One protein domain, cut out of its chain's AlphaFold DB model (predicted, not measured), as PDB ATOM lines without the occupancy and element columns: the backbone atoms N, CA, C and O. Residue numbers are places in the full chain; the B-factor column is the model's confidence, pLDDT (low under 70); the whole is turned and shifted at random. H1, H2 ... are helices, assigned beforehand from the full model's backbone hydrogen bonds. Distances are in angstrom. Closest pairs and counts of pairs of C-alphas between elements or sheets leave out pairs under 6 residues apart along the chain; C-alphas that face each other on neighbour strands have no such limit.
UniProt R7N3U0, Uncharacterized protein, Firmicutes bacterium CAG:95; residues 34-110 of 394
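What this domain is: This is residues 34 to 110 of the 394 residues of an uncharacterized protein of Firmicutes bacterium CAG:95 (UniProt R7N3U0). A small cluster of crossed helices is built round H1, which is touched by H2, H3 and H4, while a wide loop sticks out at residues 54 to 63, away from the body. H3 and H4 cross each other steeply and both pack on H1; H2 comes in from the loop and reaches H1 with Leu 68, about perpendicular to it, and stays apart from H3 and H4. The printed part has 77 residues, with four named helices in the order H1, H2, H3, H4 along the chain, no named strand, and the class all helix. The whole is compact, with a radius of gyration of the C-alphas of 11.7 A, and it spans 32 by 27 by 23 A.

How they stand to each other: The hub is H1, residues 36 to 46, which touches three other helices. It touches H4, residues 93 to 103, with the closest C-alphas, those of Ser 45 and Tyr 95, 5.1 A apart; their lines stand only just about perpendicular, at 71 degrees. H1 touches H3, residues 78 to 87, at a steep tilt of 42 degrees, opposite ways; the closest C-alphas, those of Ser 45 and Val 81, are 5.5 A apart. H1 also touches H2, residues 61 to 68, about perpendicular at 75 degrees, with the closest C-alphas, those of Tyr 43 and Leu 68, 4.7 A apart. H3 and H4 touch at a steep tilt of 50 degrees, opposite ways, and their closest C-alphas are those of Tyr 78 and Tyr 96, 6.3 A apart. H2 is apart from H3 and from H4. The helix packing is mostly crossed: of the 4 pairs that touch, 0 are at a shallow tilt. In H1 and H4 every O i to N i+4 pair is within hydrogen-bond range; in H2 it is 3 of 4 and in H3 5 of 6.

Where its parts are: H1 begins with C-alpha 36 at (265.916, 255.000, 138.001) and measures 15.3 A from first to last C-alpha. H4 measures 15.2 A and ends with C-alpha 103 at (270.172, 239.819, 123.455). H3 measures 14.6 A, and H2 measures 11.1 A from C-alpha 61 at (253.017, 245.921, 133.770) to C-alpha 68.

The domain as a whole: The C-alphas farthest apart, those of Arg 56 and Leu 104, are 33.6 A from each other. Residues 54 to 63, of which 61 to 63 belong to H2, stand free; without them the body spans 26 by 24 by 19 A. The link from H1 to H2 is long, with 14 residues, that from H2 to H3 is short, and that from H3 to H4 is tight. The printed part has no cut. The mean pLDDT of the printed part is 90.1, and residues 49 to 53 are under 70.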
ATOM      1  N   PHE A  34     265.833 248.682 141.749       92.19
ATOM      2  CA  PHE A  34     266.673 249.366 140.778       92.19
ATOM      3  C   PHE A  34     266.552 250.864 141.007       92.19
ATOM      4  O   PHE A  34     265.460 251.376 141.240       92.19
ATOM      5  N   HIS A  35     267.678 251.553 140.935       92.50
ATOM      6  CA  HIS A  35     267.687 252.995 140.789       92.50
ATOM      7  C   HIS A  35     267.145 253.363 139.397       92.50
ATOM      8  O   HIS A  35     267.329 252.603 138.443       92.50
ATOM      9  N   GLU A  36     266.518 254.530 139.261       90.62
ATOM     10  CA  GLU A  36     265.916 255.000 138.001       90.62
ATOM     11  C   GLU A  36     266.902 254.933 136.820       90.62
ATOM     12  O   GLU A  36     266.611 254.301 135.811       90.62
ATOM     13  N   ASP A  37     268.125 255.441 136.995       92.00
ATOM     14  CA  ASP A  37     269.212 255.344 136.011       92.00
ATOM     15  C   ASP A  37     269.559 253.907 135.567       92.00
ATOM     16  O   ASP A  37     270.053 253.696 134.455       92.00
ATOM     17  N   GLU A  38     269.363 252.903 136.427       94.69
ATOM     18  CA  GLU A  38     269.597 251.502 136.057       94.69
ATOM     19  C   GLU A  38     268.497 251.020 135.120       94.69
ATOM     20  O   GLU A  38     268.801 250.440 134.080       94.69
ATOM     21  N   LEU A  39     267.233 251.308 135.454       92.69
ATOM     22  CA  LEU A  39     266.098 251.022 134.577       92.69
ATOM     23  C   LEU A  39     266.251 251.758 133.249       92.69
ATOM     24  O   LEU A  39     266.069 251.150 132.199       92.69
ATOM     25  N   TYR A  40     266.700 253.013 133.288       91.31
ATOM     26  CA  TYR A  40     266.981 253.790 132.089       91.31
ATOM     27  C   TYR A  40     268.074 253.148 131.230       91.31
ATOM     28  O   TYR A  40     267.995 253.173 130.009       91.31
ATOM     29  N   SER A  41     269.063 252.497 131.850       94.81
ATOM     30  CA  SER A  41     270.109 251.786 131.110       94.81
ATOM     31  C   SER A  41     269.566 250.570 130.361       94.81
ATOM     32  O   SER A  41     269.990 250.321 129.235       94.81
ATOM     33  N   TYR A  42     268.614 249.834 130.941       95.12
ATOM     34  CA  TYR A  42     267.898 248.771 130.227       95.12
ATOM     35  C   TYR A  42     267.010 249.345 129.128       95.12
ATOM     36  O   TYR A  42     267.092 248.903 127.985       95.12
ATOM     37  N   TYR A  43     266.229 250.367 129.465       91.94
ATOM     38  CA  TYR A  43     265.322 251.056 128.561       91.94
ATOM     39  C   TYR A  43     266.039 251.550 127.299       91.94
ATOM     40  O   TYR A  43     265.702 251.145 126.191       91.94
ATOM     41  N   SER A  44     267.107 252.338 127.447       91.69
ATOM     42  CA  SER A  44     267.841 252.916 126.317       91.69
ATOM     43  C   SER A  44     268.799 251.935 125.620       91.69
ATOM     44  O   SER A  44     269.318 252.249 124.546       91.69
ATOM     45  N   SER A  45     269.010 250.736 126.185       94.06
ATOM     46  CA  SER A  45     269.723 249.632 125.517       94.06
ATOM     47  C   SER A  45     268.800 248.688 124.754       94.06
ATOM     48  O   SER A  45     269.251 248.067 123.800       94.06
ATOM     49  N   ASN A  46     267.546 248.520 125.180       92.00
ATOM     50  CA  ASN A  46     266.696 247.423 124.710       92.00
ATOM     51  C   ASN A  46     265.421 247.886 123.998       92.00
ATOM     52  O   ASN A  46     264.910 247.143 123.162       92.00
ATOM     53  N   LYS A  47     264.928 249.100 124.272       83.00
ATOM     54  CA  LYS A  47     263.741 249.641 123.606       83.00
ATOM     55  C   LYS A  47     264.033 249.987 122.149       83.00
ATOM     56  O   LYS A  47     265.064 250.570 121.813       83.00
ATOM     57  N   THR A  48     263.071 249.681 121.284       72.25
ATOM     58  CA  THR A  48     263.181 249.864 119.829       72.25
ATOM     59  C   THR A  48     262.270 250.961 119.274       72.25
ATOM     60  O   THR A  48     262.481 251.407 118.150       72.25
ATOM     61  N   ALA A  49     261.315 251.451 120.072       66.12
ATOM     62  CA  ALA A  49     260.249 252.366 119.646       66.12
ATOM     63  C   ALA A  49     260.386 253.826 120.143       66.12
ATOM     64  O   ALA A  49     259.412 254.570 120.128       66.12
ATOM     65  N   GLY A  50     261.570 254.255 120.590       64.31
ATOM     66  CA  GLY A  50     261.825 255.645 121.005       64.31
ATOM     67  C   GLY A  50     261.929 255.858 122.515       64.31
ATOM     68  O   GLY A  50     261.434 255.049 123.294       64.31
ATOM     69  N   LEU A  51     262.559 256.959 122.942       63.41
ATOM     70  CA  LEU A  51     262.595 257.380 124.351       63.41
ATOM     71  C   LEU A  51     261.402 258.296 124.655       63.41
ATOM     72  O   LEU A  51     261.554 259.507 124.799       63.41
ATOM     73  N   PHE A  52     260.202 257.730 124.700       67.94
ATOM     74  CA  PHE A  52     258.999 258.451 125.105       67.94
ATOM     75  C   PHE A  52     258.249 257.636 126.154       67.94
ATOM     76  O   PHE A  52     258.069 256.425 125.994       67.94
ATOM     77  N   VAL A  53     257.872 258.307 127.238       66.25
ATOM     78  CA  VAL A  53     256.972 257.794 128.269       66.25
ATOM     79  C   VAL A  53     255.722 258.652 128.163       66.25
ATOM     80  O   VAL A  53     255.820 259.874 128.278       66.25
ATOM     81  N   ASN A  54     254.576 258.030 127.896       71.06
ATOM     82  CA  ASN A  54     253.314 258.754 127.801       71.06
ATOM     83  C   ASN A  54     252.979 259.335 129.182       71.06
ATOM     84  O   ASN A  54     252.814 258.590 130.151       71.06
ATOM     85  N   ASP A  55     252.928 260.663 129.288       74.19
ATOM     86  CA  ASP A  55     252.633 261.326 130.557       74.19
ATOM     87  C   ASP A  55     251.163 261.111 130.938       74.19
ATOM     88  O   ASP A  55     250.265 261.298 130.118       74.19
ATOM     89  N   ARG A  56     250.920 260.728 132.197       78.25
ATOM     90  CA  ARG A  56     249.582 260.505 132.786       78.25
ATOM     91  C   ARG A  56     248.707 259.457 132.087       78.25
ATOM     92  O   ARG A  56     247.502 259.419 132.332       78.25
ATOM     93  N   GLU A  57     249.292 258.573 131.287       82.69
ATOM     94  CA  GLU A  57     248.580 257.438 130.702       82.69
ATOM     95  C   GLU A  57     248.834 256.155 131.494       82.69
ATOM     96  O   GLU A  57     249.950 255.861 131.925       82.69
ATOM     97  N   TRP A  58     247.776 255.366 131.686       83.75
ATOM     98  CA  TRP A  58     247.901 254.061 132.321       83.75
ATOM     99  C   TRP A  58     248.647 253.093 131.399       83.75
ATOM    100  O   TRP A  58     248.222 252.849 130.270       83.75
ATOM    101  N   THR A  59     249.727 252.493 131.900       81.50
ATOM    102  CA  THR A  59     250.473 251.442 131.198       81.50
ATOM    103  C   THR A  59     250.357 250.119 131.946       81.50
ATOM    104  O   THR A  59     250.357 250.077 133.178       81.50
ATOM    105  N   THR A  60     250.245 249.011 131.212       88.44
ATOM    106  CA  THR A  60     250.225 247.683 131.831       88.44
ATOM    107  C   THR A  60     251.629 247.288 132.284       88.44
ATOM    108  O   THR A  60     252.633 247.694 131.694       88.44
ATOM    109  N   GLY A  61     251.722 246.437 133.311       87.62
ATOM    110  CA  GLY A  61     253.017 245.921 133.770       87.62
ATOM    111  C   GLY A  61     253.788 245.176 132.673       87.62
ATOM    112  O   GLY A  61     255.013 245.249 132.623       87.62
ATOM    113  N   GLU A  62     253.079 244.508 131.760       89.31
ATOM    114  CA  GLU A  62     253.673 243.861 130.588       89.31
ATOM    115  C   GLU A  62     254.223 244.879 129.586       89.31
ATOM    116  O   GLU A  62     255.360 244.731 129.138       89.31
ATOM    117  N   SER A  63     253.459 245.936 129.286       88.00
ATOM    118  CA  SER A  63     253.905 247.012 128.401       88.00
ATOM    119  C   SER A  63     255.191 247.642 128.927       88.00
ATOM    120  O   SER A  63     256.176 247.695 128.200       88.00
ATOM    121  N   PHE A  64     255.226 248.021 130.208       87.19
ATOM    122  CA  PHE A  64     256.420 248.597 130.832       87.19
ATOM    123  C   PHE A  64     257.609 247.626 130.836       87.19
ATOM    124  O   PHE A  64     258.729 247.988 130.480       87.19
ATOM    125  N   ARG A  65     257.379 246.356 131.190       90.69
ATOM    126  CA  ARG A  65     258.419 245.318 131.167       90.69
ATOM    127  C   ARG A  65     259.032 245.157 129.777       90.69
ATOM    128  O   ARG A  65     260.247 244.984 129.677       90.69
ATOM    129  N   ASN A  66     258.213 245.197 128.730       91.88
ATOM    130  CA  ASN A  66     258.663 245.050 127.348       91.88
ATOM    131  C   ASN A  66     259.574 246.199 126.898       91.88
ATOM    132  O   ASN A  66     260.376 246.009 125.990       91.88
ATOM    133  N   GLU A  67     259.541 247.348 127.576       90.06
ATOM    134  CA  GLU A  67     260.486 248.441 127.334       90.06
ATOM    135  C   GLU A  67     261.878 248.189 127.934       90.06
ATOM    136  O   GLU A  67     262.850 248.822 127.528       90.06
ATOM    137  N   LEU A  68     261.997 247.273 128.901       93.12
ATOM    138  CA  LEU A  68     263.243 246.994 129.626       93.12
ATOM    139  C   LEU A  68     263.994 245.766 129.092       93.12
ATOM    140  O   LEU A  68     265.156 245.544 129.449       93.12
ATOM    141  N   VAL A  69     263.359 244.945 128.257       95.50
ATOM    142  CA  VAL A  69     263.920 243.683 127.749       95.50
ATOM    143  C   VAL A  69     264.151 243.740 126.251       95.50
ATOM    144  O   VAL A  69     263.460 244.445 125.527       95.50
ATOM    145  N   VAL A  70     265.108 242.953 125.766       96.38
ATOM    146  CA  VAL A  70     265.227 242.702 124.325       96.38
ATOM    147  C   VAL A  70     264.128 241.729 123.932       96.38
ATOM    148  O   VAL A  70     264.096 240.616 124.453       96.38
ATOM    149  N   LEU A  71     263.224 242.122 123.040       94.94
ATOM    150  CA  LEU A  71     262.171 241.233 122.549       94.94
ATOM    151  C   LEU A  71     262.720 240.222 121.524       94.94
ATOM    152  O   LEU A  71     263.736 240.484 120.875       94.94
ATOM    153  N   PRO A  72     262.083 239.049 121.355       94.69
ATOM    154  CA  PRO A  72     262.421 238.142 120.261       94.69
ATOM    155  C   PRO A  72     262.319 238.850 118.898       94.69
ATOM    156  O   PRO A  72     261.314 239.488 118.607       94.69
ATOM    157  N   GLY A  73     263.360 238.741 118.072       93.31
ATOM    158  CA  GLY A  73     263.500 239.455 116.797       93.31
ATOM    159  C   GLY A  73     264.274 240.777 116.895       93.31
ATOM    160  O   GLY A  73     264.740 241.285 115.880       93.31
ATOM    161  N   GLU A  74     264.475 241.305 118.105       93.75
ATOM    162  CA  GLU A  74     265.116 242.603 118.359       93.75
ATOM    163  C   GLU A  74     266.578 242.488 118.829       93.75
ATOM    164  O   GLU A  74     267.212 243.480 119.201       93.75
ATOM    165  N   GLN A  75     267.134 241.274 118.825       96.31
ATOM    166  CA  GLN A  75     268.491 241.002 119.288       96.31
ATOM    167  C   GLN A  75     269.566 241.691 118.435       96.31
ATOM    168  O   GLN A  75     269.499 241.722 117.207       96.31
ATOM    169  N   PHE A  76     270.622 242.167 119.097       96.38
ATOM    170  CA  PHE A  76     271.844 242.700 118.483       96.38
ATOM    171  C   PHE A  76     271.635 243.889 117.523       96.38
ATOM    172  O   PHE A  76     272.468 244.155 116.651       96.38
ATOM    173  N   ARG A  77     270.560 244.667 117.694       94.62
ATOM    174  CA  ARG A  77     270.258 245.863 116.889       94.62
ATOM    175  C   ARG A  77     271.055 247.089 117.351       94.62
ATOM    176  O   ARG A  77     270.497 248.114 117.739       94.62
ATOM    177  N   TYR A  78     272.383 247.043 117.239       95.56
ATOM    178  CA  TYR A  78     273.269 248.128 117.702       95.56
ATOM    179  C   TYR A  78     273.003 249.492 117.047       95.56
ATOM    180  O   TYR A  78     273.242 250.523 117.671       95.56
ATOM    181  N   GLY A  79     272.488 249.520 115.811       93.88
ATOM    182  CA  GLY A  79     272.089 250.767 115.149       93.88
ATOM    183  C   GLY A  79     270.980 251.507 115.903       93.88
ATOM    184  O   GLY A  79     271.050 252.724 116.050       93.88
ATOM    185  N   VAL A  80     270.018 250.762 116.457       91.94
ATOM    186  CA  VAL A  80     268.934 251.316 117.279       91.94
ATOM    187  C   VAL A  80     269.482 251.791 118.616       91.94
ATOM    188  O   VAL A  80     269.206 252.917 119.007       91.94
ATOM    189  N   VAL A  81     270.342 251.001 119.269       94.38
ATOM    190  CA  VAL A  81     270.998 251.418 120.521       94.38
ATOM    191  C   VAL A  81     271.755 252.732 120.319       94.38
ATOM    192  O   VAL A  81     271.580 253.674 121.084       94.38
ATOM    193  N   LYS A  82     272.533 252.851 119.236       94.56
ATOM    194  CA  LYS A  82     273.241 254.089 118.878       94.56
ATOM    195  C   LYS A  82     272.287 255.276 118.743       94.56
ATOM    196  O   LYS A  82     272.600 256.368 119.210       94.56
ATOM    197  N   GLN A  83     271.149 255.067 118.086       92.12
ATOM    198  CA  GLN A  83     270.132 256.092 117.897       92.12
ATOM    199  C   GLN A  83     269.480 256.493 119.227       92.12
ATOM    200  O   GLN A  83     269.387 257.685 119.504       92.12
ATOM    201  N   MET A  84     269.124 255.538 120.089       90.88
ATOM    202  CA  MET A  84     268.557 255.821 121.415       90.88
ATOM    203  C   MET A  84     269.514 256.659 122.264       90.88
ATOM    204  O   MET A  84     269.121 257.675 122.825       90.88
ATOM    205  N   GLN A  85     270.801 256.309 122.287       92.12
ATOM    206  CA  GLN A  85     271.804 257.073 123.038       92.12
ATOM    207  C   GLN A  85     272.014 258.488 122.487       92.12
ATOM    208  O   GLN A  85     272.460 259.382 123.208       92.12
ATOM    209  N   SER A  86     271.704 258.713 121.204       90.75
ATOM    210  CA  SER A  86     271.783 260.052 120.608       90.75
ATOM    211  C   SER A  86     270.690 260.988 121.119       90.75
ATOM    212  O   SER A  86     270.809 262.203 120.986       90.75
ATOM    213  N   TRP A  87     269.639 260.416 121.705       87.25
ATOM    214  CA  TRP A  87     268.573 261.123 122.398       87.25
ATOM    215  C   TRP A  87     268.843 261.173 123.909       87.25
ATOM    216  O   TRP A  87     268.653 262.214 124.534       87.25
ATOM    217  N   ASP A  88     269.373 260.090 124.484       79.31
ATOM    218  CA  ASP A  88     269.819 260.006 125.881       79.31
ATOM    219  C   ASP A  88     271.301 260.362 126.028       79.31
ATOM    220  O   ASP A  88     272.087 259.478 126.332       79.31
ATOM    221  N   VAL A  89     271.669 261.624 125.763       80.62
ATOM    222  CA  VAL A  89     272.940 262.362 126.023       80.62
ATOM    223  C   VAL A  89     274.212 261.604 126.484       80.62
ATOM    224  O   VAL A  89     275.038 262.145 127.223       80.62
ATOM    225  N   HIS A  90     274.448 260.385 126.011       88.44
ATOM    226  CA  HIS A  90     275.468 259.467 126.497       88.44
ATOM    227  C   HIS A  90     276.186 258.806 125.315       88.44
ATOM    228  O   HIS A  90     275.646 258.682 124.210       88.44
ATOM    229  N   PRO A  91     277.448 258.403 125.513       94.44
ATOM    230  CA  PRO A  91     278.154 257.565 124.557       94.44
ATOM    231  C   PRO A  91     277.634 256.117 124.533       94.44
ATOM    232  O   PRO A  91     277.246 255.590 125.576       94.44
ATOM    233  N   PRO A  92     277.682 255.419 123.384       96.44
ATOM    234  CA  PRO A  92     276.919 254.186 123.217       96.44
ATOM    235  C   PRO A  92     277.617 252.890 123.665       96.44
ATOM    236  O   PRO A  92     276.956 251.857 123.745       96.44
ATOM    237  N   LEU A  93     278.922 252.888 123.967       97.75
ATOM    238  CA  LEU A  93     279.681 251.639 124.137       97.75
ATOM    239  C   LEU A  93     279.160 250.765 125.283       97.75
ATOM    240  O   LEU A  93     279.006 249.560 125.105       97.75
ATOM    241  N   TYR A  94     278.876 251.349 126.448       97.62
ATOM    242  CA  TYR A  94     278.346 250.586 127.582       97.62
ATOM    243  C   TYR A  94     276.985 249.951 127.259       97.62
ATOM    244  O   TYR A  94     276.745 248.789 127.583       97.62
ATOM    245  N   TYR A  95     276.127 250.690 126.562       97.44
ATOM    246  CA  TYR A  95     274.793 250.240 126.176       97.44
ATOM    247  C   TYR A  95     274.855 249.136 125.118       97.44
ATOM    248  O   TYR A  95     274.060 248.204 125.163       97.44
ATOM    249  N   TYR A  96     275.859 249.143 124.232       98.12
ATOM    250  CA  TYR A  96     276.122 247.996 123.359       98.12
ATOM    251  C   TYR A  96     276.468 246.734 124.154       98.12
ATOM    252  O   TYR A  96     275.967 245.657 123.837       98.12
ATOM    253  N   LEU A  97     277.301 246.849 125.193       98.38
ATOM    254  CA  LEU A  97     277.669 245.710 126.039       98.38
ATOM    255  C   LEU A  97     276.451 245.166 126.795       98.38
ATOM    256  O   LEU A  97     276.246 243.954 126.831       98.38
ATOM    257  N   LEU A  98     275.616 246.054 127.340       98.25
ATOM    258  CA  LEU A  98     274.377 245.670 128.013       98.25
ATOM    259  C   LEU A  98     273.386 245.009 127.052       98.25
ATOM    260  O   LEU A  98     272.924 243.900 127.322       98.25
ATOM    261  N   HIS A  99     273.141 245.627 125.896       97.88
ATOM    262  CA  HIS A  99     272.281 245.074 124.855       97.88
ATOM    263  C   HIS A  99     272.765 243.703 124.372       97.88
ATOM    264  O   HIS A  99     271.950 242.817 124.136       97.88
ATOM    265  N   THR A 100     274.084 243.490 124.275       98.25
ATOM    266  CA  THR A 100     274.667 242.186 123.913       98.25
ATOM    267  C   THR A 100     274.249 241.108 124.910       98.25
ATOM    268  O   THR A 100     273.774 240.052 124.506       98.25
ATOM    269  N   VAL A 101     274.380 241.371 126.215       98.25
ATOM    270  CA  VAL A 101     274.014 240.398 127.256       98.25
ATOM    271  C   VAL A 101     272.502 240.164 127.301       98.25
ATOM    272  O   VAL A 101     272.067 239.014 127.383       98.25
ATOM    273  N   CYS A 102     271.690 241.216 127.185       98.19
ATOM    274  CA  CYS A 102     270.234 241.077 127.116       98.19
ATOM    275  C   CYS A 102     269.784 240.318 125.854       98.19
ATOM    276  O   CYS A 102     268.874 239.498 125.923       98.19
ATOM    277  N   SER A 103     270.463 240.511 124.720       98.00
ATOM    278  CA  SER A 103     270.172 239.819 123.455       98.00
ATOM    279  C   SER A 103     270.425 238.312 123.516       98.00
ATOM    280  O   SER A 103     269.778 237.556 122.800       98.00
ATOM    281  N   LEU A 104     271.320 237.845 124.394       97.81
ATOM    282  CA  LEU A 104     271.529 236.410 124.629       97.81
ATOM    283  C   LEU A 104     270.369 235.756 125.397       97.81
ATOM    284  O   LEU A 104     270.268 234.534 125.433       97.81
ATOM    285  N   THR A 105     269.507 236.556 126.029       96.62
ATOM    286  CA  THR A 105     268.385 236.104 126.863       96.62
ATOM    287  C   THR A 105     267.126 236.925 126.545       96.62
ATOM    288  O   THR A 105     266.631 237.666 127.402       96.62
ATOM    289  N   PRO A 106     266.611 236.837 125.301       96.44
ATOM    290  CA  PRO A 106     265.485 237.648 124.856       96.44
ATOM    291  C   PRO A 106     264.242 237.372 125.703       96.44
ATOM    292  O   PRO A 106     263.980 236.248 126.129       96.44
ATOM    293  N   GLY A 107     263.476 238.425 125.957       95.50
ATOM    294  CA  GLY A 107     262.272 238.392 126.764       95.50
ATOM    295  C   GLY A 107     262.535 238.235 128.258       95.50
ATOM    296  O   GLY A 107     261.566 238.072 128.984       95.50
ATOM    297  N   ILE A 108     263.779 238.288 128.747       96.25
ATOM    298  CA  ILE A 108     264.102 238.158 130.176       96.25
ATOM    299  C   ILE A 108     264.605 239.497 130.716       96.25
ATOM    300  O   ILE A 108     265.575 240.054 130.205       96.25
ATOM    301  N   PHE A 109     263.974 239.983 131.788       95.38
ATOM    302  CA  PHE A 109     264.487 241.088 132.599       95.38
ATOM    303  C   PHE A 109     265.205 240.522 133.821       95.38
ATOM    304  O   PHE A 109     264.602 239.787 134.607       95.38
ATOM    305  N   SER A 110     266.484 240.847 134.006       95.62
ATOM    306  CA  SER A 110     267.242 240.359 135.157       95.62
ATOM    307  C   SER A 110     268.346 241.316 135.575       95.62
ATOM    308  O   SER A 110     269.189 241.684 134.765       95.62
TER     309      SER A 110